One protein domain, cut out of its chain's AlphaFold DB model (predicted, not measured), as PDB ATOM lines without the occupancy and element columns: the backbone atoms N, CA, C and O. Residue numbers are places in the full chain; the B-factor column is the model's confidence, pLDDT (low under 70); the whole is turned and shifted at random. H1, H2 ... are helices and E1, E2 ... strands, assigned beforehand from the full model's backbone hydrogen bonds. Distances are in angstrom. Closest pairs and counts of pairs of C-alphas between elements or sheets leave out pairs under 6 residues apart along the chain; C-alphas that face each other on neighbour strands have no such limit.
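What this domain is: This is residues 20 to 196 of the 947 residues of an uncharacterized protein of Acyrthosiphon pisum (UniProt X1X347). Two lobes lie well apart and a loose tail leads off from one of them: the larger lobe is a four-stranded sheet with H1 and H4 over one face, and the smaller is the hairpin E1 and E2 with H2 and H3 packed near it. Residues 41 to 49 and 96 to 102 run between the lobes; after E6 the tail leads to H5 and residues 174 to 196, which hold no named element. The 177 printed residues hold five named helices and six named strands, in the order H1 H2 E1 E2 H3 E3 H4 E4 E5 E6 H5. The large sheet, order E3 E6 E5 E4, is mixed, and E1 and E2 are antiparallel; the class is mixed, helices and strands. The whole is loose, with a radius of gyration of the C-alphas of 20.9 A and spans of 57 by 45 by 27 A.

How they stand to each other: Start with H1, residues 20 to 40; H2, residues 50 to 57, is apart from it. E1, residues 75 to 79, and E2, residues 86 to 91, form a hairpin, with N 76 and O 90 at 2.8 A. The closest C-alphas of H2 and E2 are His 56 and Ala 89, 5.6 A apart; those of E1 and H3, residues 92 to 95, are Val 76 and Asn 92, 6.0 A apart. Next come E3, residues 103 to 108, H4, residues 116 to 125, and E4, residues 130 to 136: a split strand-helix-strand unit, two strands running the same way with E6 and E5 between them, its crossover right-handed. E4, E5, residues 139 to 146, and E6, residues 152 to 157, form a meander, each the antiparallel neighbour of the one before; look for N 131 and O 144 at 2.8 A, and N 153 and O 145 at 2.8 A. E3 is parallel to E6, with N 106 and O 154 at 2.8 A. H1 and H4 make two layers with the sheet, helices on the same face, at heights of 9.2 A and 10.0 A. They touch, H1 with residues 22 to 26 alone, the closest C-alphas being Ala 22 and Ile 119 at 5.7 A. H5, residues 166 to 173, is not on the sheet. Each O i to N i+4 pair is within hydrogen-bond range in H2; H1 has 16 of 17, H4 5 of 6, and H5 1 of 4, beside 3 of 5 O i to N i+3 pairs; H3 is too short for an i+4 pair.

Where its parts are: Find C-alpha 20 at (58.615, 144.975, 138.369); from there H1 runs 30.6 A to C-alpha 40. H4 spans 15.1 A, E4 16.5 A, E6 16.7 A, and E5 20.1 A with a bend of 60 degrees at residue 142. H5 ends at C-alpha 173, (87.881, 157.445, 141.299).

The domain as a whole: The farthest C-alphas, Asp 20 and Phe 71, are 59.2 A apart. The printed part has no cut, and the link from H2 to E1 is long. Mean pLDDT of the printed part is 72.3; look for values under 70 in residues 158 to 196, among others.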
ATOM      1  N   ASP A  20      58.536 144.754 136.920       55.03
ATOM      2  CA  ASP A  20      58.615 144.975 138.369       55.03
ATOM      3  C   ASP A  20      59.880 145.734 138.825       55.03
ATOM      4  O   ASP A  20      59.883 146.418 139.850       55.03
ATOM      5  N   VAL A  21      60.971 145.676 138.051       58.97
ATOM      6  CA  VAL A  21      62.276 146.256 138.443       58.97
ATOM      7  C   VAL A  21      62.257 147.789 138.438       58.97
ATOM      8  O   VAL A  21      62.870 148.423 139.299       58.97
ATOM      9  N   ALA A  22      61.549 148.405 137.488       64.81
ATOM     10  CA  ALA A  22      61.427 149.861 137.425       64.81
ATOM     11  C   ALA A  22      60.532 150.406 138.558       64.81
ATOM     12  O   ALA A  22      60.837 151.459 139.122       64.81
ATOM     13  N   ARG A  23      59.508 149.645 138.962       66.56
ATOM     14  CA  ARG A  23      58.605 149.937 140.086       66.56
ATOM     15  C   ARG A  23      59.351 149.986 141.414       66.56
ATOM     16  O   ARG A  23      59.373 151.020 142.085       66.56
ATOM     17  N   HIS A  24      60.112 148.924 141.683       70.38
ATOM     18  CA  HIS A  24      61.021 148.794 142.824       70.38
ATOM     19  C   HIS A  24      62.116 149.882 142.882       70.38
ATOM     20  O   HIS A  24      62.727 150.081 143.932       70.38
ATOM     21  N   PHE A  25      62.376 150.609 141.788       73.69
ATOM     22  CA  PHE A  25      63.230 151.802 141.790       73.69
ATOM     23  C   PHE A  25      62.442 153.103 142.031       73.69
ATOM     24  O   PHE A  25      62.887 153.962 142.798       73.69
ATOM     25  N   VAL A  26      61.281 153.273 141.392       74.88
ATOM     26  CA  VAL A  26      60.471 154.500 141.479       74.88
ATOM     27  C   VAL A  26      59.880 154.703 142.877       74.88
ATOM     28  O   VAL A  26      59.908 155.830 143.383       74.88
ATOM     29  N   GLU A  27      59.405 153.644 143.534       73.62
ATOM     30  CA  GLU A  27      58.785 153.734 144.861       73.62
ATOM     31  C   GLU A  27      59.759 154.249 145.948       73.62
ATOM     32  O   GLU A  27      59.479 155.310 146.527       73.62
ATOM     33  N   PRO A  28      60.948 153.645 146.193       75.06
ATOM     34  CA  PRO A  28      61.863 154.131 147.231       75.06
ATOM     35  C   PRO A  28      62.406 155.536 146.957       75.06
ATOM     36  O   PRO A  28      62.654 156.300 147.892       75.06
ATOM     37  N   VAL A  29      62.598 155.909 145.687       74.81
ATOM     38  CA  VAL A  29      63.074 157.255 145.326       74.81
ATOM     39  C   VAL A  29      61.986 158.303 145.573       74.81
ATOM     40  O   VAL A  29      62.292 159.385 146.080       74.81
ATOM     41  N   THR A  30      60.720 157.966 145.320       77.25
ATOM     42  CA  THR A  30      59.575 158.830 145.641       77.25
ATOM     43  C   THR A  30      59.410 158.993 147.156       77.25
ATOM     44  O   THR A  30      59.244 160.116 147.638       77.25
ATOM     45  N   GLU A  31      59.570 157.922 147.946       78.00
ATOM     46  CA  GLU A  31      59.632 158.034 149.410       78.00
ATOM     47  C   GLU A  31      60.786 158.924 149.889       78.00
ATOM     48  O   GLU A  31      60.602 159.762 150.777       78.00
ATOM     49  N   MET A  32      61.991 158.741 149.336       75.94
ATOM     50  CA  MET A  32      63.154 159.556 149.693       75.94
ATOM     51  C   MET A  32      62.916 161.031 149.367       75.94
ATOM     52  O   MET A  32      63.284 161.886 150.172       75.94
ATOM     53  N   ALA A  33      62.230 161.344 148.266       76.62
ATOM     54  CA  ALA A  33      61.856 162.714 147.940       76.62
ATOM     55  C   ALA A  33      60.885 163.327 148.961       76.62
ATOM     56  O   ALA A  33      61.122 164.445 149.414       76.62
ATOM     57  N   ILE A  34      59.864 162.584 149.408       79.25
ATOM     58  CA  ILE A  34      58.939 163.025 150.470       79.25
ATOM     59  C   ILE A  34      59.682 163.231 151.805       79.25
ATOM     60  O   ILE A  34      59.413 164.186 152.539       79.25
ATOM     61  N   LYS A  35      60.644 162.358 152.134       80.12
ATOM     62  CA  LYS A  35      61.489 162.483 153.338       80.12
ATOM     63  C   LYS A  35      62.393 163.725 153.254       80.12
ATOM     64  O   LYS A  35      62.497 164.468 154.229       80.12
ATOM     65  N   ILE A  36      62.983 164.001 152.090       78.50
ATOM     66  CA  ILE A  36      63.827 165.183 151.840       78.50
ATOM     67  C   ILE A  36      63.004 166.481 151.829       78.50
ATOM     68  O   ILE A  36      63.459 167.475 152.387       78.50
ATOM     69  N   GLU A  37      61.786 166.489 151.285       81.75
ATOM     70  CA  GLU A  37      60.890 167.656 151.316       81.75
ATOM     71  C   GLU A  37      60.571 168.088 152.756       81.75
ATOM     72  O   GLU A  37      60.668 169.269 153.094       81.75
ATOM     73  N   LYS A  38      60.250 167.124 153.632       80.31
ATOM     74  CA  LYS A  38      60.010 167.366 155.067       80.31
ATOM     75  C   LYS A  38      61.246 167.940 155.766       80.31
ATOM     76  O   LYS A  38      61.121 168.844 156.591       80.31
ATOM     77  N   LEU A  39      62.441 167.466 155.407       76.94
ATOM     78  CA  LEU A  39      63.700 168.026 155.903       76.94
ATOM     79  C   LEU A  39      63.923 169.456 155.386       76.94
ATOM     80  O   LEU A  39      64.173 170.347 156.187       76.94
ATOM     81  N   LEU A  40      63.773 169.723 154.086       73.12
ATOM     82  CA  LEU A  40      63.977 171.062 153.512       73.12
ATOM     83  C   LEU A  40      62.973 172.108 154.027       73.12
ATOM     84  O   LEU A  40      63.315 173.287 154.098       73.12
ATOM     85  N   LYS A  41      61.771 171.684 154.438       74.19
ATOM     86  CA  LYS A  41      60.773 172.524 155.128       74.19
ATOM     87  C   LYS A  41      61.067 172.731 156.626       74.19
ATOM     88  O   LYS A  41      60.401 173.536 157.268       74.19
ATOM     89  N   THR A  42      62.065 172.050 157.198       76.19
ATOM     90  CA  THR A  42      62.464 172.213 158.606       76.19
ATOM     91  C   THR A  42      63.381 173.430 158.769       76.19
ATOM     92  O   THR A  42      64.542 173.393 158.364       76.19
ATOM     93  N   ASN A  43      62.879 174.484 159.419       76.62
ATOM     94  CA  ASN A  43      63.651 175.680 159.756       76.62
ATOM     95  C   ASN A  43      63.921 175.767 161.268       76.62
ATOM     96  O   ASN A  43      63.058 176.192 162.034       76.62
ATOM     97  N   LYS A  44      65.107 175.333 161.711       81.19
ATOM     98  CA  LYS A  44      65.559 175.477 163.103       81.19
ATOM     99  C   LYS A  44      66.257 176.825 163.301       81.19
ATOM    100  O   LYS A  44      67.087 177.179 162.463       81.19
ATOM    101  N   PRO A  45      66.005 177.523 164.425       79.12
ATOM    102  CA  PRO A  45      66.637 178.805 164.714       79.12
ATOM    103  C   PRO A  45      68.163 178.695 164.795       79.12
ATOM    104  O   PRO A  45      68.727 177.638 165.102       79.12
ATOM    105  N   ILE A  46      68.830 179.818 164.529       83.19
ATOM    106  CA  ILE A  46      70.286 179.913 164.516       83.19
ATOM    107  C   ILE A  46      70.898 179.626 165.897       83.19
ATOM    108  O   ILE A  46      70.551 180.239 166.905       83.19
ATOM    109  N   VAL A  47      71.867 178.713 165.923       81.31
ATOM    110  CA  VAL A  47      72.699 178.401 167.086       81.31
ATOM    111  C   VAL A  47      74.014 179.158 166.924       81.31
ATOM    112  O   VAL A  47      74.869 178.780 166.117       81.31
ATOM    113  N   PHE A  48      74.144 180.247 167.679       76.75
ATOM    114  CA  PHE A  48      75.355 181.058 167.779       76.75
ATOM    115  C   PHE A  48      76.207 180.609 168.972       76.75
ATOM    116  O   PHE A  48      75.682 180.351 170.050       76.75
ATOM    117  N   THR A  49      77.527 180.590 168.795       85.31
ATOM    118  CA  THR A  49      78.501 180.591 169.902       85.31
ATOM    119  C   THR A  49      79.176 181.959 169.989       85.31
ATOM    120  O   THR A  49      79.269 182.660 168.981       85.31
ATOM    121  N   ASP A  50      79.691 182.350 171.155       81.06
ATOM    122  CA  ASP A  50      80.202 183.716 171.377       81.06
ATOM    123  C   ASP A  50      81.368 184.071 170.446       81.06
ATOM    124  O   ASP A  50      81.408 185.158 169.872       81.06
ATOM    125  N   LYS A  51      82.263 183.108 170.186       82.00
ATOM    126  CA  LYS A  51      83.356 183.251 169.208       82.00
ATOM    127  C   LYS A  51      82.844 183.440 167.777       82.00
ATOM    128  O   LYS A  51      83.439 184.184 167.001       82.00
ATOM    129  N   GLN A  52      81.738 182.787 167.414       83.94
ATOM    130  CA  GLN A  52      81.095 182.995 166.115       83.94
ATOM    131  C   GLN A  52      80.388 184.350 166.047       83.94
ATOM    132  O   GLN A  52      80.439 184.978 164.995       83.94
ATOM    133  N   ARG A  53      79.773 184.819 167.144       85.69
ATOM    134  CA  ARG A  53      79.149 186.148 167.221       85.69
ATOM    135  C   ARG A  53      80.201 187.244 167.057       85.69
ATOM    136  O   ARG A  53      80.103 188.020 166.118       85.69
ATOM    137  N   GLN A  54      81.294 187.183 167.817       82.25
ATOM    138  CA  GLN A  54      82.462 188.054 167.628       82.25
ATOM    139  C   GLN A  54      82.969 188.044 166.172       82.25
ATOM    140  O   GLN A  54      83.177 189.107 165.597       82.25
ATOM    141  N   SER A  55      83.079 186.866 165.539       82.00
ATOM    142  CA  SER A  55      83.500 186.731 164.132       82.00
ATOM    143  C   SER A  55      82.468 187.206 163.094       82.00
ATOM    144  O   SER A  55      82.849 187.486 161.956       82.00
ATOM    145  N   HIS A  56      81.178 187.239 163.427       87.56
ATOM    146  CA  HIS A  56      80.120 187.818 162.594       87.56
ATOM    147  C   HIS A  56      80.139 189.345 162.707       87.56
ATOM    148  O   HIS A  56      80.098 190.065 161.707       87.56
ATOM    149  N   ASP A  57      80.246 189.845 163.933       85.44
ATOM    150  CA  ASP A  57      80.095 191.257 164.254       85.44
ATOM    151  C   ASP A  57      81.315 192.058 163.787       85.44
ATOM    152  O   ASP A  57      81.133 193.103 163.165       85.44
ATOM    153  N   SER A  58      82.528 191.499 163.903       83.50
ATOM    154  CA  SER A  58      83.763 192.066 163.337       83.50
ATOM    155  C   SER A  58      83.881 191.960 161.806       83.50
ATOM    156  O   SER A  58      84.866 192.422 161.232       83.50
ATOM    157  N   CYS A  59      82.938 191.303 161.123       82.06
ATOM    158  CA  CYS A  59      82.971 191.159 159.670       82.06
ATOM    159  C   CYS A  59      82.311 192.365 158.979       82.06
ATOM    160  O   CYS A  59      81.112 192.595 159.151       82.06
ATOM    161  N   ASN A  60      83.078 193.100 158.168       84.62
ATOM    162  CA  ASN A  60      82.617 194.304 157.453       84.62
ATOM    163  C   ASN A  60      82.346 194.075 155.950       84.62
ATOM    164  O   ASN A  60      81.768 194.936 155.291       84.62
ATOM    165  N   LEU A  61      82.727 192.906 155.424       85.06
ATOM    166  CA  LEU A  61      82.585 192.508 154.020       85.06
ATOM    167  C   LEU A  61      81.658 191.292 153.901       85.06
ATOM    168  O   LEU A  61      81.738 190.365 154.704       85.06
ATOM    169  N   CYS A  62      80.826 191.232 152.864       84.56
ATOM    170  CA  CYS A  62      80.036 190.040 152.571       84.56
ATOM    171  C   CYS A  62      80.945 188.871 152.160       84.56
ATOM    172  O   CYS A  62      81.670 188.961 151.165       84.56
ATOM    173  N   ASN A  63      80.847 187.727 152.846       82.75
ATOM    174  CA  ASN A  63      81.691 186.568 152.537       82.75
ATOM    175  C   ASN A  63      81.471 185.971 151.136       82.75
ATOM    176  O   ASN A  63      82.375 185.293 150.645       82.75
ATOM    177  N   LEU A  64      80.345 186.259 150.468       82.06
ATOM    178  CA  LEU A  64      80.072 185.839 149.090       82.06
ATOM    179  C   LEU A  64      80.540 186.878 148.057       82.06
ATOM    180  O   LEU A  64      81.512 186.623 147.352       82.06
ATOM    181  N   CYS A  65      79.898 188.050 147.969       83.94
ATOM    182  CA  CYS A  65      80.197 189.045 146.926       83.94
ATOM    183  C   CYS A  65      81.390 189.972 147.222       83.94
ATOM    184  O   CYS A  65      81.741 190.778 146.367       83.94
ATOM    185  N   LYS A  66      82.013 189.871 148.405       85.88
ATOM    186  CA  LYS A  66      83.199 190.643 148.831       85.88
ATOM    187  C   LYS A  66      83.041 192.174 148.813       85.88
ATOM    188  O   LYS A  66      84.035 192.887 148.881       85.88
ATOM    189  N   THR A  67      81.811 192.684 148.773       84.44
ATOM    190  CA  THR A  67      81.497 194.109 148.962       84.44
ATOM    191  C   THR A  67      81.291 194.426 150.443       84.44
ATOM    192  O   THR A  67      80.928 193.535 151.217       84.44
ATOM    193  N   ASN A  68      81.454 195.691 150.837       87.69
ATOM    194  CA  ASN A  68      81.009 196.161 152.154       87.69
ATOM    195  C   ASN A  68      79.487 195.990 152.312       87.69
ATOM    196  O   ASN A  68      78.750 195.930 151.322       87.69
ATOM    197  N   PHE A  69      79.022 195.927 153.559       87.69
ATOM    198  CA  PHE A  69      77.597 196.039 153.882       87.69
ATOM    199  C   PHE A  69      77.132 197.498 153.765       87.69
ATOM    200  O   PHE A  69      77.881 198.415 154.098       87.69
ATOM    201  N   THR A  70      75.898 197.706 153.310       84.06
ATOM    202  CA  THR A  70      75.256 199.029 153.192       84.06
ATOM    203  C   THR A  70      73.865 198.996 153.822       84.06
ATOM    204  O   THR A  70      73.335 197.914 154.066       84.06
ATOM    205  N   PHE A  71      73.263 200.165 154.060       79.06
ATOM    206  CA  PHE A  71      71.928 200.288 154.661       79.06
ATOM    207  C   PHE A  71      70.835 199.540 153.874       79.06
ATOM    208  O   PHE A  71      69.953 198.930 154.471       79.06
ATOM    209  N   ASP A  72      70.929 199.501 152.543       78.94
ATOM    210  CA  ASP A  72      69.991 198.760 151.682       78.94
ATOM    211  C   ASP A  72      70.320 197.257 151.599       78.94
ATOM    212  O   ASP A  72      69.480 196.431 151.239       78.94
ATOM    213  N   ASN A  73      71.560 196.878 151.924       81.19
ATOM    214  CA  ASN A  73      72.091 195.527 151.762       81.19
ATOM    215  C   ASN A  73      72.815 195.054 153.035       81.19
ATOM    216  O   ASN A  73      74.004 194.712 153.034       81.19
ATOM    217  N   ASN A  74      72.058 195.072 154.133       86.06
ATOM    218  CA  ASN A  74      72.531 194.826 155.494       86.06
ATOM    219  C   ASN A  74      73.187 193.450 155.695       86.06
ATOM    220  O   ASN A  74      72.957 192.499 154.939       86.06
ATOM    221  N   LYS A  75      73.989 193.347 156.764       90.94
ATOM    222  CA  LYS A  75      74.637 192.109 157.220       90.94
ATOM    223  C   LYS A  75      73.611 191.120 157.791       90.94
ATOM    224  O   LYS A  75      72.820 191.470 158.659       90.94
ATOM    225  N   VAL A  76      73.665 189.877 157.317       88.25
ATOM    226  CA  VAL A  76      72.784 188.753 157.671       88.25
ATOM    227  C   VAL A  76      73.629 187.510 157.985       88.25
ATOM    228  O   VAL A  76      74.637 187.240 157.328       88.25
ATOM    229  N   ALA A  77      73.199 186.730 158.979       88.31
ATOM    230  CA  ALA A  77      73.859 185.498 159.401       88.31
ATOM    231  C   ALA A  77      73.310 184.260 158.653       88.31
ATOM    232  O   ALA A  77      72.268 183.704 159.016       88.31
ATOM    233  N   ASP A  78      74.037 183.794 157.633       84.94
ATOM    234  CA  ASP A  78      73.769 182.511 156.966       84.94
ATOM    235  C   ASP A  78      73.991 181.358 157.954       84.94
ATOM    236  O   ASP A  78      75.006 181.293 158.658       84.94
ATOM    237  N   HIS A  79      73.032 180.437 158.012       83.44
ATOM    238  CA  HIS A  79      73.049 179.289 158.903       83.44
ATOM    239  C   HIS A  79      72.346 178.081 158.275       83.44
ATOM    240  O   HIS A  79      71.563 178.173 157.333       83.44
ATOM    241  N   CYS A  80      72.655 176.895 158.789       77.50
ATOM    242  CA  CYS A  80      72.077 175.654 158.301       77.50
ATOM    243  C   CYS A  80      70.710 175.396 158.954       77.50
ATOM    244  O   CYS A  80      70.669 174.842 160.052       77.50
ATOM    245  N   HIS A  81      69.608 175.716 158.264       77.12
ATOM    246  CA  HIS A  81      68.220 175.535 158.739       77.12
ATOM    247  C   HIS A  81      67.924 174.133 159.336       77.12
ATOM    248  O   HIS A  81      67.146 174.007 160.274       77.12
ATOM    249  N   LEU A  82      68.606 173.068 158.886       73.31
ATOM    250  CA  LEU A  82      68.464 171.702 159.430       73.31
ATOM    251  C   LEU A  82      69.090 171.488 160.826       73.31
ATOM    252  O   LEU A  82      68.727 170.548 161.543       73.31
ATOM    253  N   SER A  83      70.069 172.314 161.204       78.38
ATOM    254  CA  SER A  83      70.936 172.108 162.380       78.38
ATOM    255  C   SER A  83      71.178 173.359 163.230       78.38
ATOM    256  O   SER A  83      71.913 173.279 164.211       78.38
ATOM    257  N   GLY A  84      70.631 174.511 162.839       78.75
ATOM    258  CA  GLY A  84      70.853 175.819 163.463       78.75
ATOM    259  C   GLY A  84      72.262 176.402 163.276       78.75
ATOM    260  O   GLY A  84      72.437 177.608 163.393       78.75
ATOM    261  N   LYS A  85      73.284 175.591 162.965       82.19
ATOM    262  CA  LYS A  85      74.692 176.025 162.945       82.19
ATOM    263  C   LYS A  85      74.934 177.207 161.999       82.19
ATOM    264  O   LYS A  85      74.724 177.080 160.789       82.19
ATOM    265  N   TYR A  86      75.434 178.313 162.554       84.25
ATOM    266  CA  TYR A  86      75.957 179.457 161.802       84.25
ATOM    267  C   TYR A  86      77.071 179.043 160.828       84.25
ATOM    268  O   TYR A  86      77.901 178.186 161.148       84.25
ATOM    269  N   ARG A  87      77.083 179.669 159.647       82.69
ATOM    270  CA  ARG A  87      78.059 179.457 158.571       82.69
ATOM    271  C   ARG A  87      78.938 180.688 158.349       82.69
ATOM    272  O   ARG A  87      80.159 180.564 158.394       82.69
ATOM    273  N   GLN A  88      78.338 181.848 158.064       85.94
ATOM    274  CA  GLN A  88      79.057 183.044 157.600       85.94
ATOM    275  C   GLN A  88      78.197 184.322 157.622       85.94
ATOM    276  O   GLN A  88      76.969 184.261 157.596       85.94
ATOM    277  N   ALA A  89      78.857 185.484 157.600       88.81
ATOM    278  CA  ALA A  89      78.221 186.786 157.426       88.81
ATOM    279  C   ALA A  89      78.096 187.115 155.930       88.81
ATOM    280  O   ALA A  89      79.095 187.166 155.204       88.81
ATOM    281  N   ILE A  90      76.873 187.342 155.453       89.69
ATOM    282  CA  ILE A  90      76.582 187.688 154.055       89.69
ATOM    283  C   ILE A  90      75.597 188.852 153.974       89.69
ATOM    284  O   ILE A  90      74.942 189.182 154.954       89.69
ATOM    285  N   CYS A  91      75.527 189.532 152.831       88.00
ATOM    286  CA  CYS A  91      74.596 190.641 152.654       88.00
ATOM    287  C   CYS A  91      73.212 190.113 152.242       88.00
ATOM    288  O   CYS A  91      73.112 189.028 151.657       88.00
ATOM    289  N   ASN A  92      72.144 190.858 152.535       86.12
ATOM    290  CA  ASN A  92      70.770 190.421 152.275       86.12
ATOM    291  C   ASN A  92      70.530 190.010 150.804       86.12
ATOM    292  O   ASN A  92      69.944 188.961 150.540       86.12
ATOM    293  N   THR A  93      71.073 190.746 149.827       86.44
ATOM    294  CA  THR A  93      70.972 190.384 148.400       86.44
ATOM    295  C   THR A  93      71.678 189.064 148.064       86.44
ATOM    296  O   THR A  93      71.260 188.368 147.141       86.44
ATOM    297  N   CYS A  94      72.739 188.689 148.788       83.31
ATOM    298  CA  CYS A  94      73.339 187.358 148.653       83.31
ATOM    299  C   CYS A  94      72.497 186.286 149.355       83.31
ATOM    300  O   CYS A  94      72.337 185.203 148.802       83.31
ATOM    301  N   ASN A  95      71.917 186.589 150.519       84.12
ATOM    302  CA  ASN A  95      71.043 185.670 151.250       84.12
ATOM    303  C   ASN A  95      69.801 185.285 150.423       84.12
ATOM    304  O   ASN A  95      69.513 184.106 150.251       84.12
ATOM    305  N   LEU A  96      69.138 186.263 149.798       79.94
ATOM    306  CA  LEU A  96      67.989 186.042 148.906       79.94
ATOM    307  C   LEU A  96      68.336 185.253 147.625       79.94
ATOM    308  O   LEU A  96      67.448 184.674 146.999       79.94
ATOM    309  N   LYS A  97      69.620 185.198 147.240       78.81
ATOM    310  CA  LYS A  97      70.124 184.364 146.133       78.81
ATOM    311  C   LYS A  97      70.445 182.925 146.560       78.81
ATOM    312  O   LYS A  97      70.553 182.063 145.691       78.81
ATOM    313  N   LEU A  98      70.547 182.630 147.860       72.06
ATOM    314  CA  LEU A  98      70.708 181.271 148.400       72.06
ATOM    315  C   LEU A  98      69.356 180.542 148.508       72.06
ATOM    316  O   LEU A  98      68.993 180.017 149.561       72.06
ATOM    317  N   GLN A  99      68.595 180.507 147.412       62.75
ATOM    318  CA  GLN A  99      67.312 179.805 147.377       62.75
ATOM    319  C   GLN A  99      67.516 178.294 147.552       62.75
ATOM    320  O   GLN A  99      68.284 177.664 146.822       62.75
ATOM    321  N   THR A 100      66.805 177.695 148.508       67.19
ATOM    322  CA  THR A 100      66.727 176.239 148.640       67.19
ATOM    323  C   THR A 100      65.984 175.661 147.429       67.19
ATOM    324  O   THR A 100      64.875 176.106 147.128       67.19
ATOM    325  N   PRO A 101      66.555 174.682 146.701       67.62
ATOM    326  CA  PRO A 101      65.929 174.176 145.486       67.62
ATOM    327  C   PRO A 101      64.627 173.438 145.809       67.62
ATOM    328  O   PRO A 101      64.594 172.527 146.634       67.62
ATOM    329  N   ASN A 102      63.559 173.781 145.089       77.62
ATOM    330  CA  ASN A 102      62.258 173.106 145.149       77.62
ATOM    331  C   ASN A 102      62.214 171.793 144.333       77.62
ATOM    332  O   ASN A 102      61.147 171.318 143.933       77.62
ATOM    333  N   PHE A 103      63.380 171.208 144.051       77.75
ATOM    334  CA  PHE A 103      63.497 169.943 143.343       77.75
ATOM    335  C   PHE A 103      64.757 169.168 143.741       77.75
ATOM    336  O   PHE A 103      65.779 169.752 144.103       77.75
ATOM    337  N   ILE A 104      64.698 167.844 143.604       77.19
ATOM    338  CA  ILE A 104      65.844 166.941 143.740       77.19
ATOM    339  C   ILE A 104      66.374 166.607 142.341       77.19
ATOM    340  O   ILE A 104      65.615 166.067 141.532       77.19
ATOM    341  N   PRO A 105      67.653 166.883 142.029       74.19
ATOM    342  CA  PRO A 105      68.285 166.365 140.825       74.19
ATOM    343  C   PRO A 105      68.634 164.879 141.005       74.19
ATOM    344  O   PRO A 105      69.354 164.506 141.930       74.19
ATOM    345  N   ILE A 106      68.145 164.033 140.103       76.25
ATOM    346  CA  ILE A 106      68.430 162.596 140.052       76.25
ATOM    347  C   ILE A 106      69.327 162.346 138.843       76.25
ATOM    348  O   ILE A 106      68.910 162.487 137.693       76.25
ATOM    349  N   PHE A 107      70.583 162.004 139.105       72.38
ATOM    350  CA  PHE A 107      71.602 161.869 138.074       72.38
ATOM    351  C   PHE A 107      71.723 160.425 137.591       72.38
ATOM    352  O   PHE A 107      72.145 159.544 138.335       72.38
ATOM    353  N   PHE A 108      71.420 160.211 136.315       68.94
ATOM    354  CA  PHE A 108      71.734 158.978 135.595       68.94
ATOM    355  C   PHE A 108      72.866 159.232 134.592       68.94
ATOM    356  O   PHE A 108      73.299 160.368 134.386       68.94
ATOM    357  N   HIS A 109      73.371 158.179 133.957       66.75
ATOM    358  CA  HIS A 109      74.439 158.276 132.968       66.75
ATOM    359  C   HIS A 109      74.104 157.409 131.754       66.75
ATOM    360  O   HIS A 109      74.088 156.190 131.882       66.75
ATOM    361  N   ASN A 110      73.882 158.042 130.595       69.50
ATOM    362  CA  ASN A 110      73.283 157.475 129.375       69.50
ATOM    363  C   ASN A 110      71.745 157.281 129.434       69.50
ATOM    364  O   ASN A 110      71.174 156.578 128.600       69.50
ATOM    365  N   LEU A 111      71.067 157.974 130.359       70.12
ATOM    366  CA  LEU A 111      69.602 157.975 130.509       70.12
ATOM    367  C   LEU A 111      68.869 158.234 129.184       70.12
ATOM    368  O   LEU A 111      67.897 157.551 128.873       70.12
ATOM    369  N   SER A 112      69.350 159.194 128.383       67.44
ATOM    370  CA  SER A 112      68.686 159.674 127.163       67.44
ATOM    371  C   SER A 112      68.658 158.668 125.996       67.44
ATOM    372  O   SER A 112      68.306 159.065 124.888       67.44
ATOM    373  N   ASN A 113      69.076 157.409 126.181       59.78
ATOM    374  CA  ASN A 113      69.201 156.424 125.096       59.78
ATOM    375  C   ASN A 113      68.523 155.063 125.339       59.78
ATOM    376  O   ASN A 113      68.402 154.317 124.370       59.78
ATOM    377  N   TYR A 114      68.151 154.704 126.572       55.53
ATOM    378  CA  TYR A 114      67.577 153.380 126.868       55.53
ATOM    379  C   TYR A 114      66.720 153.392 128.144       55.53
ATOM    380  O   TYR A 114      65.504 153.237 128.082       55.53
ATOM    381  N   ASP A 115      67.345 153.672 129.291       57.56
ATOM    382  CA  ASP A 115      66.759 153.425 130.618       57.56
ATOM    383  C   ASP A 115      65.568 154.342 130.955       57.56
ATOM    384  O   ASP A 115      64.723 154.004 131.786       57.56
ATOM    385  N   ALA A 116      65.469 155.504 130.297       67.69
ATOM    386  CA  ALA A 116      64.416 156.480 130.560       67.69
ATOM    387  C   ALA A 116      62.997 155.949 130.306       67.69
ATOM    388  O   ALA A 116      62.090 156.310 131.049       67.69
ATOM    389  N   HIS A 117      62.787 155.096 129.297       68.69
ATOM    390  CA  HIS A 117      61.445 154.610 128.932       68.69
ATOM    391  C   HIS A 117      60.826 153.714 130.007       68.69
ATOM    392  O   HIS A 117      59.625 153.796 130.265       68.69
ATOM    393  N   LEU A 118      61.655 152.917 130.685       70.31
ATOM    394  CA  LEU A 118      61.228 152.056 131.789       70.31
ATOM    395  C   LEU A 118      60.815 152.908 133.001       70.31
ATOM    396  O   LEU A 118      59.725 152.752 133.542       70.31
ATOM    397  N   ILE A 119      61.653 153.884 133.367       73.50
ATOM    398  CA  ILE A 119      61.420 154.769 134.518       73.50
ATOM    399  C   ILE A 119      60.220 155.704 134.277       73.50
ATOM    400  O   ILE A 119      59.429 155.933 135.188       73.50
ATOM    401  N   VAL A 120      60.059 156.243 133.062       74.31
ATOM    402  CA  VAL A 120      58.937 157.136 132.716       74.31
ATOM    403  C   VAL A 120      57.601 156.389 132.684       74.31
ATOM    404  O   VAL A 120      56.599 156.974 133.088       74.31
ATOM    405  N   THR A 121      57.581 155.112 132.277       72.00
ATOM    406  CA  THR A 121      56.365 154.278 132.327       72.00
ATOM    407  C   THR A 121      55.857 154.131 133.762       72.00
ATOM    408  O   THR A 121      54.714 154.486 134.032       72.00
ATOM    409  N   GLU A 122      56.710 153.705 134.698       72.06
ATOM    410  CA  GLU A 122      56.297 153.493 136.096       72.06
ATOM    411  C   GLU A 122      55.956 154.807 136.822       72.06
ATOM    412  O   GLU A 122      55.002 154.871 137.596       72.06
ATOM    413  N   LEU A 123      56.650 155.911 136.506       71.44
ATOM    414  CA  LEU A 123      56.266 157.253 136.975       71.44
ATOM    415  C   LEU A 123      54.885 157.709 136.458       71.44
ATOM    416  O   LEU A 123      54.340 158.682 136.988       71.44
ATOM    417  N   GLY A 124      54.325 157.043 135.445       64.50
ATOM    418  CA  GLY A 124      52.983 157.283 134.915       64.50
ATOM    419  C   GLY A 124      51.843 156.734 135.782       64.50
ATOM    420  O   GLY A 124      50.714 157.189 135.620       64.50
ATOM    421  N   HIS A 125      52.109 155.822 136.726       63.62
ATOM    422  CA  HIS A 125      51.066 155.206 137.562       63.62
ATOM    423  C   HIS A 125      50.521 156.110 138.689       63.62
ATOM    424  O   HIS A 125      49.514 155.767 139.306       63.62
ATOM    425  N   ASP A 126      51.129 157.277 138.955       61.50
ATOM    426  CA  ASP A 126      50.560 158.303 139.849       61.50
ATOM    427  C   ASP A 126      50.041 159.521 139.055       61.50
ATOM    428  O   ASP A 126      50.652 159.951 138.074       61.50
ATOM    429  N   THR A 127      48.936 160.115 139.515       58.22
ATOM    430  CA  THR A 127      48.173 161.171 138.818       58.22
ATOM    431  C   THR A 127      48.859 162.543 138.718       58.22
ATOM    432  O   THR A 127      48.276 163.483 138.177       58.22
ATOM    433  N   LYS A 128      50.082 162.712 139.235       64.75
ATOM    434  CA  LYS A 128      50.796 163.999 139.249       64.75
ATOM    435  C   LYS A 128      51.552 164.227 137.942       64.75
ATOM    436  O   LYS A 128      52.166 163.316 137.386       64.75
ATOM    437  N   ALA A 129      51.581 165.479 137.493       67.44
ATOM    438  CA  ALA A 129      52.187 165.860 136.222       67.44
ATOM    439  C   ALA A 129      53.676 165.466 136.092       67.44
ATOM    440  O   ALA A 129      54.465 165.573 137.039       67.44
ATOM    441  N   ILE A 130      54.064 165.085 134.871       78.88
ATOM    442  CA  ILE A 130      55.457 164.919 134.441       78.88
ATOM    443  C   ILE A 130      55.776 166.019 133.422       78.88
ATOM    444  O   ILE A 130      55.147 166.097 132.371       78.88
ATOM    445  N   LYS A 131      56.776 166.861 133.707       77.38
ATOM    446  CA  LYS A 131      57.293 167.871 132.773       77.38
ATOM    447  C   LYS A 131      58.567 167.362 132.101       77.38
ATOM    448  O   LYS A 131      59.601 167.211 132.756       77.38
ATOM    449  N   VAL A 132      58.496 167.097 130.800       77.75
ATOM    450  CA  VAL A 132      59.590 166.530 129.994       77.75
ATOM    451  C   VAL A 132      60.281 167.623 129.176       77.75
ATOM    452  O   VAL A 132      59.629 168.534 128.676       77.75
ATOM    453  N   ILE A 133      61.601 167.519 129.012       74.56
ATOM    454  CA  ILE A 133      62.365 168.261 128.001       74.56
ATOM    455  C   ILE A 133      62.856 167.234 126.964       74.56
ATOM    456  O   ILE A 133      63.809 166.502 127.253       74.56
ATOM    457  N   PRO A 134      62.209 167.106 125.792       68.12
ATOM    458  CA  PRO A 134      62.589 166.132 124.771       68.12
ATOM    459  C   PRO A 134      63.780 166.605 123.923       68.12
ATOM    460  O   PRO A 134      63.971 167.794 123.679       68.12
ATOM    461  N   ASN A 135      64.582 165.654 123.447       55.91
ATOM    462  CA  ASN A 135      65.570 165.838 122.379       55.91
ATOM    463  C   ASN A 135      65.027 165.310 121.040       55.91
ATOM    464  O   ASN A 135      65.326 165.864 119.985       55.91
ATOM    465  N   SER A 136      64.258 164.226 121.111       60.47
ATOM    466  CA  SER A 136      63.465 163.562 120.067       60.47
ATOM    467  C   SER A 136      62.462 162.636 120.771       60.47
ATOM    468  O   SER A 136      62.628 162.392 121.966       60.47
ATOM    469  N   GLU A 137      61.484 162.086 120.048       52.50
ATOM    470  CA  GLU A 137      60.465 161.141 120.556       52.50
ATOM    471  C   GLU A 137      61.044 160.069 121.509       52.50
ATOM    472  O   GLU A 137      60.594 159.918 122.641       52.50
ATOM    473  N   GLU A 138      62.124 159.390 121.104       55.19
ATOM    474  CA  GLU A 138      62.767 158.328 121.897       55.19
ATOM    475  C   GLU A 138      63.754 158.818 122.981       55.19
ATOM    476  O   GLU A 138      64.361 157.987 123.661       55.19
ATOM    477  N   LYS A 139      64.031 160.128 123.105       62.47
ATOM    478  CA  LYS A 139      65.202 160.632 123.859       62.47
ATOM    479  C   LYS A 139      64.899 161.892 124.653       62.47
ATOM    480  O   LYS A 139      64.860 162.993 124.107       62.47
ATOM    481  N   PHE A 140      64.794 161.759 125.971       67.62
ATOM    482  CA  PHE A 140      64.564 162.882 126.883       67.62
ATOM    483  C   PHE A 140      65.888 163.482 127.378       67.62
ATOM    484  O   PHE A 140      66.783 162.756 127.807       67.62
ATOM    485  N   ILE A 141      66.021 164.812 127.333       69.06
ATOM    486  CA  ILE A 141      67.153 165.565 127.911       69.06
ATOM    487  C   ILE A 141      67.117 165.460 129.439       69.06
ATOM    488  O   ILE A 141      68.133 165.227 130.092       69.06
ATOM    489  N   SER A 142      65.914 165.640 129.976       79.12
ATOM    490  CA  SER A 142      65.565 165.531 131.386       79.12
ATOM    491  C   SER A 142      64.048 165.420 131.508       79.12
ATOM    492  O   SER A 142      63.332 166.026 130.708       79.12
ATOM    493  N   PHE A 143      63.550 164.737 132.532       82.62
ATOM    494  CA  PHE A 143      62.126 164.734 132.881       82.62
ATOM    495  C   PHE A 143      61.944 165.019 134.372       82.62
ATOM    496  O   PHE A 143      62.815 164.711 135.182       82.62
ATOM    497  N   THR A 144      60.846 165.681 134.732       83.81
ATOM    498  CA  THR A 144      60.563 166.140 136.097       83.81
ATOM    499  C   THR A 144      59.200 165.621 136.549       83.81
ATOM    500  O   THR A 144      58.193 166.049 135.994       83.81
ATOM    501  N   LYS A 145      59.147 164.737 137.551       84.88
ATOM    502  CA  LYS A 145      57.899 164.306 138.211       84.88
ATOM    503  C   LYS A 145      57.621 165.224 139.399       84.88
ATOM    504  O   LYS A 145      58.523 165.469 140.201       84.88
ATOM    505  N   TYR A 146      56.397 165.718 139.545       82.19
ATOM    506  CA  TYR A 146      55.992 166.424 140.764       82.19
ATOM    507  C   TYR A 146      55.651 165.421 141.870       82.19
ATOM    508  O   TYR A 146      54.882 164.491 141.652       82.19
ATOM    509  N   VAL A 147      56.239 165.601 143.054       75.19
ATOM    510  CA  VAL A 147      56.026 164.742 144.234       75.19
ATOM    511  C   VAL A 147      54.907 165.324 145.098       75.19
ATOM    512  O   VAL A 147      54.014 164.590 145.528       75.19
ATOM    513  N   THR A 148      54.917 166.651 145.243       72.31
ATOM    514  CA  THR A 148      53.816 167.501 145.717       72.31
ATOM    515  C   THR A 148      53.632 168.677 144.750       72.31
ATOM    516  O   THR A 148      54.418 168.855 143.819       72.31
ATOM    517  N   SER A 149      52.620 169.522 144.966       72.94
ATOM    518  CA  SER A 149      52.387 170.736 144.162       72.94
ATOM    519  C   SER A 149      53.549 171.740 144.180       72.94
ATOM    520  O   SER A 149      53.643 172.579 143.291       72.94
ATOM    521  N   THR A 150      54.441 171.659 145.176       71.56
ATOM    522  CA  THR A 150      55.560 172.599 145.368       71.56
ATOM    523  C   THR A 150      56.942 171.949 145.283       71.56
ATOM    524  O   THR A 150      57.933 172.678 145.274       71.56
ATOM    525  N   PHE A 151      57.038 170.617 145.196       80.50
ATOM    526  CA  PHE A 151      58.310 169.893 145.235       80.50
ATOM    527  C   PHE A 151      58.384 168.767 144.192       80.50
ATOM    528  O   PHE A 151      57.408 168.052 143.963       80.50
ATOM    529  N   SER A 152      59.541 168.602 143.541       83.56
ATOM    530  CA  SER A 152      59.676 167.719 142.368       83.56
ATOM    531  C   SER A 152      60.992 166.928 142.285       83.56
ATOM    532  O   SER A 152      61.991 167.250 142.919       83.56
ATOM    533  N   MET A 153      60.994 165.870 141.477       83.69
ATOM    534  CA  MET A 153      62.135 165.003 141.166       83.69
ATOM    535  C   MET A 153      62.534 165.205 139.705       83.69
ATOM    536  O   MET A 153      61.747 164.883 138.817       83.69
ATOM    537  N   ARG A 154      63.737 165.727 139.434       82.88
ATOM    538  CA  ARG A 154      64.238 166.021 138.080       82.88
ATOM    539  C   ARG A 154      65.363 165.071 137.681       82.88
ATOM    540  O   ARG A 154      66.481 165.191 138.169       82.88
ATOM    541  N   PHE A 155      65.078 164.180 136.745       82.31
ATOM    542  CA  PHE A 155      66.018 163.215 136.185       82.31
ATOM    543  C   PHE A 155      66.882 163.873 135.101       82.31
ATOM    544  O   PHE A 155      66.351 164.561 134.229       82.31
ATOM    545  N   ILE A 156      68.205 163.693 135.162       75.12
ATOM    546  CA  ILE A 156      69.195 164.389 134.318       75.12
ATOM    547  C   ILE A 156      70.234 163.387 133.792       75.12
ATOM    548  O   ILE A 156      70.825 162.641 134.576       75.12
ATOM    549  N   ASP A 157      70.511 163.402 132.480       77.12
ATOM    550  CA  ASP A 157      71.585 162.589 131.895       77.12
ATOM    551  C   ASP A 157      72.965 163.263 132.010       77.12
ATOM    552  O   ASP A 157      73.317 164.180 131.260       77.12
ATOM    553  N   THR A 158      73.796 162.751 132.916       66.62
ATOM    554  CA  THR A 158      75.183 163.200 133.098       66.62
ATOM    555  C   THR A 158      76.086 162.920 131.896       66.62
ATOM    556  O   THR A 158      77.079 163.625 131.732       66.62
ATOM    557  N   PHE A 159      75.769 161.952 131.027       67.88
ATOM    558  CA  PHE A 159      76.601 161.628 129.859       67.88
ATOM    559  C   PHE A 159      76.626 162.763 128.821       67.88
ATOM    560  O   PHE A 159      77.582 162.882 128.057       67.88
ATOM    561  N   ARG A 160      75.626 163.657 128.830       65.44
ATOM    562  CA  ARG A 160      75.601 164.845 127.957       65.44
ATOM    563  C   ARG A 160      76.598 165.923 128.391       65.44
ATOM    564  O   ARG A 160      77.155 166.604 127.539       65.44
ATOM    565  N   PHE A 161      76.851 166.035 129.694       58.28
ATOM    566  CA  PHE A 161      77.841 166.949 130.281       58.28
ATOM    567  C   PHE A 161      79.228 166.297 130.391       58.28
ATOM    568  O   PHE A 161      80.253 166.966 130.302       58.28
ATOM    569  N   MET A 162      79.267 164.973 130.552       63.97
ATOM    570  CA  MET A 162      80.472 164.154 130.648       63.97
ATOM    571  C   MET A 162      80.431 163.049 129.590       63.97
ATOM    572  O   MET A 162      80.114 161.898 129.893       63.97
ATOM    573  N   ALA A 163      80.809 163.386 128.350       64.31
ATOM    574  CA  ALA A 163      80.785 162.502 127.172       64.31
ATOM    575  C   ALA A 163      81.833 161.356 127.191       64.31
ATOM    576  O   ALA A 163      82.342 160.913 126.160       64.31
ATOM    577  N   SER A 164      82.168 160.854 128.380       61.31
ATOM    578  CA  SER A 164      82.998 159.682 128.640       61.31
ATOM    579  C   SER A 164      82.171 158.662 129.412       61.31
ATOM    580  O   SER A 164      81.763 158.933 130.533       61.31
ATOM    581  N   GLY A 165      81.944 157.482 128.828       63.72
ATOM    582  CA  GLY A 165      81.081 156.462 129.432       63.72
ATOM    583  C   GLY A 165      81.540 156.038 130.833       63.72
ATOM    584  O   GLY A 165      82.746 155.944 131.076       63.72
ATOM    585  N   LEU A 166      80.584 155.727 131.716       55.41
ATOM    586  CA  LEU A 166      80.747 155.510 133.163       55.41
ATOM    587  C   LEU A 166      81.988 154.699 133.561       55.41
ATOM    588  O   LEU A 166      82.725 155.097 134.458       55.41
ATOM    589  N   SER A 167      82.295 153.608 132.849       56.47
ATOM    590  CA  SER A 167      83.480 152.779 133.130       56.47
ATOM    591  C   SER A 167      84.828 153.501 132.960       56.47
ATOM    592  O   SER A 167      85.851 152.965 133.381       56.47
ATOM    593  N   THR A 168      84.871 154.680 132.338       61.06
ATOM    594  CA  THR A 168      86.052 155.553 132.229       61.06
ATOM    595  C   THR A 168      86.077 156.563 133.372       61.06
ATOM    596  O   THR A 168      87.092 156.655 134.053       61.06
ATOM    597  N   LEU A 169      84.950 157.227 133.661       57.62
ATOM    598  CA  LEU A 169      84.813 158.131 134.814       57.62
ATOM    599  C   LEU A 169      85.111 157.399 136.134       57.62
ATOM    600  O   LEU A 169      85.907 157.866 136.945       57.62
ATOM    601  N   ALA A 170      84.587 156.181 136.293       60.78
ATOM    602  CA  ALA A 170      84.831 155.329 137.451       60.78
ATOM    603  C   ALA A 170      86.303 154.906 137.616       60.78
ATOM    604  O   ALA A 170      86.715 154.568 138.721       60.78
ATOM    605  N   LYS A 171      87.138 154.947 136.564       61.34
ATOM    606  CA  LYS A 171      88.587 154.708 136.716       61.34
ATOM    607  C   LYS A 171      89.301 155.894 137.359       61.34
ATOM    608  O   LYS A 171      90.290 155.672 138.053       61.34
ATOM    609  N   ASN A 172      88.787 157.113 137.195       58.06
ATOM    610  CA  ASN A 172      89.363 158.303 137.816       58.06
ATOM    611  C   ASN A 172      89.216 158.243 139.348       58.06
ATOM    612  O   ASN A 172      90.167 158.578 140.051       58.06
ATOM    613  N   LEU A 173      88.099 157.705 139.863       52.41
ATOM    614  CA  LEU A 173      87.881 157.445 141.299       52.41
ATOM    615  C   LEU A 173      88.945 156.522 141.925       52.41
ATOM    616  O   LEU A 173      89.277 156.671 143.094       52.41
ATOM    617  N   VAL A 174      89.533 155.601 141.151       51.06
ATOM    618  CA  VAL A 174      90.514 154.609 141.642       51.06
ATOM    619  C   VAL A 174      91.965 155.138 141.584       51.06
ATOM    620  O   VAL A 174      92.915 154.400 141.849       51.06
ATOM    621  N   THR A 175      92.173 156.417 141.244       53.66
ATOM    622  CA  THR A 175      93.517 157.018 141.151       53.66
ATOM    623  C   THR A 175      94.131 157.212 142.547       53.66
ATOM    624  O   THR A 175      93.561 157.948 143.357       53.66
ATOM    625  N   PRO A 176      95.305 156.623 142.859       50.56
ATOM    626  CA  PRO A 176      96.009 156.916 144.105       50.56
ATOM    627  C   PRO A 176      96.355 158.409 144.210       50.56
ATOM    628  O   PRO A 176      96.663 159.044 143.208       50.56
ATOM    629  N   GLY A 177      96.326 158.974 145.420       56.91
ATOM    630  CA  GLY A 177      96.831 160.333 145.666       56.91
ATOM    631  C   GLY A 177      95.954 161.492 145.173       56.91
ATOM    632  O   GLY A 177      96.406 162.629 145.235       56.91
ATOM    633  N   LEU A 178      94.718 161.238 144.719       55.72
ATOM    634  CA  LEU A 178      93.760 162.267 144.261       55.72
ATOM    635  C   LEU A 178      94.234 163.101 143.048       55.72
ATOM    636  O   LEU A 178      93.639 164.130 142.738       55.72
ATOM    637  N   GLU A 179      95.251 162.643 142.313       61.28
ATOM    638  CA  GLU A 179      95.943 163.407 141.256       61.28
ATOM    639  C   GLU A 179      95.037 163.897 140.106       61.28
ATOM    640  O   GLU A 179      95.383 164.867 139.426       61.28
ATOM    641  N   ASN A 180      93.882 163.245 139.917       58.06
ATOM    642  CA  ASN A 180      92.852 163.562 138.920       58.06
ATOM    643  C   ASN A 180      91.687 164.423 139.464       58.06
ATOM    644  O   ASN A 180      90.829 164.832 138.691       58.06
ATOM    645  N   PHE A 181      91.654 164.725 140.767       58.94
ATOM    646  CA  PHE A 181      90.606 165.516 141.439       58.94
ATOM    647  C   PHE A 181      91.115 166.894 141.896       58.94
ATOM    648  O   PHE A 181      90.672 167.424 142.912       58.94
ATOM    649  N   ARG A 182      92.067 167.480 141.154       62.16
ATOM    650  CA  ARG A 182      92.811 168.691 141.556       62.16
ATOM    651  C   ARG A 182      91.920 169.885 141.886       62.16
ATOM    652  O   ARG A 182      92.219 170.603 142.829       62.16
ATOM    653  N   GLU A 183      90.836 170.073 141.139       57.50
ATOM    654  CA  GLU A 183      89.880 171.159 141.380       57.50
ATOM    655  C   GLU A 183      88.948 170.838 142.555       57.50
ATOM    656  O   GLU A 183      88.791 171.651 143.458       57.50
ATOM    657  N   THR A 184      88.407 169.616 142.625       53.62
ATOM    658  CA  THR A 184      87.576 169.158 143.754       53.62
ATOM    659  C   THR A 184      88.325 169.274 145.087       53.62
ATOM    660  O   THR A 184      87.773 169.764 146.068       53.62
ATOM    661  N   ALA A 185      89.613 168.925 145.110       61.22
ATOM    662  CA  ALA A 185      90.476 169.019 146.286       61.22
ATOM    663  C   ALA A 185      90.798 170.464 146.737       61.22
ATOM    664  O   ALA A 185      91.382 170.636 147.804       61.22
ATOM    665  N   LYS A 186      90.415 171.504 145.974       64.56
ATOM    666  CA  LYS A 186      90.447 172.912 146.431       64.56
ATOM    667  C   LYS A 186      89.209 173.301 147.245       64.56
ATOM    668  O   LYS A 186      89.242 174.309 147.943       64.56
ATOM    669  N   HIS A 187      88.123 172.532 147.136       54.34
ATOM    670  CA  HIS A 187      86.808 172.873 147.690       54.34
ATOM    671  C   HIS A 187      86.327 171.927 148.804       54.34
ATOM    672  O   HIS A 187      85.381 172.266 149.508       54.34
ATOM    673  N   PHE A 188      86.976 170.774 148.989       51.12
ATOM    674  CA  PHE A 188      86.663 169.794 150.035       51.12
ATOM    675  C   PHE A 188      87.872 169.558 150.946       51.12
ATOM    676  O   PHE A 188      89.010 169.502 150.476       51.12
ATOM    677  N   VAL A 189      87.639 169.392 152.252       59.84
ATOM    678  CA  VAL A 189      88.719 169.138 153.214       59.84
ATOM    679  C   VAL A 189      89.208 167.693 153.059       59.84
ATOM    680  O   VAL A 189      88.454 166.791 152.696       59.84
ATOM    681  N   ALA A 190      90.483 167.433 153.357       54.25
ATOM    682  CA  ALA A 190      91.096 166.112 153.170       54.25
ATOM    683  C   ALA A 190      90.413 164.964 153.955       54.25
ATOM    684  O   ALA A 190      90.596 163.800 153.598       54.25
ATOM    685  N   GLY A 191      89.632 165.278 154.998       53.84
ATOM    686  CA  GLY A 191      88.801 164.314 155.730       53.84
ATOM    687  C   GLY A 191      87.480 163.955 155.038       53.84
ATOM    688  O   GLY A 191      86.966 162.865 155.275       53.84
ATOM    689  N   ASP A 192      86.974 164.819 154.153       52.38
ATOM    690  CA  ASP A 192      85.682 164.662 153.467       52.38
ATOM    691  C   ASP A 192      85.829 163.983 152.097       52.38
ATOM    692  O   ASP A 192      84.901 163.339 151.611       52.38
ATOM    693  N   MET A 193      87.016 164.062 151.480       56.97
ATOM    694  CA  MET A 193      87.318 163.408 150.198       56.97
ATOM    695  C   MET A 193      86.960 161.903 150.130       56.97
ATOM    696  O   MET A 193      86.515 161.476 149.066       56.97
ATOM    697  N   PRO A 194      87.076 161.084 151.201       54.50
ATOM    698  CA  PRO A 194      86.571 159.707 151.197       54.50
ATOM    699  C   PRO A 194      85.041 159.603 151.091       54.50
ATOM    700  O   PRO A 194      84.539 158.640 150.521       54.50
ATOM    701  N   VAL A 195      84.289 160.580 151.611       50.66
ATOM    702  CA  VAL A 195      82.818 160.635 151.499       50.66
ATOM    703  C   VAL A 195      82.412 160.948 150.057       50.66
ATOM    704  O   VAL A 195      81.503 160.324 149.525       50.66
ATOM    705  N   VAL A 196      83.163 161.829 149.386       47.53
ATOM    706  CA  VAL A 196      83.002 162.174 147.956       47.53
ATOM    707  C   VAL A 196      83.316 160.988 147.013       47.53
ATOM    708  O   VAL A 196      83.052 161.064 145.816       47.53
TER     709      VAL A 196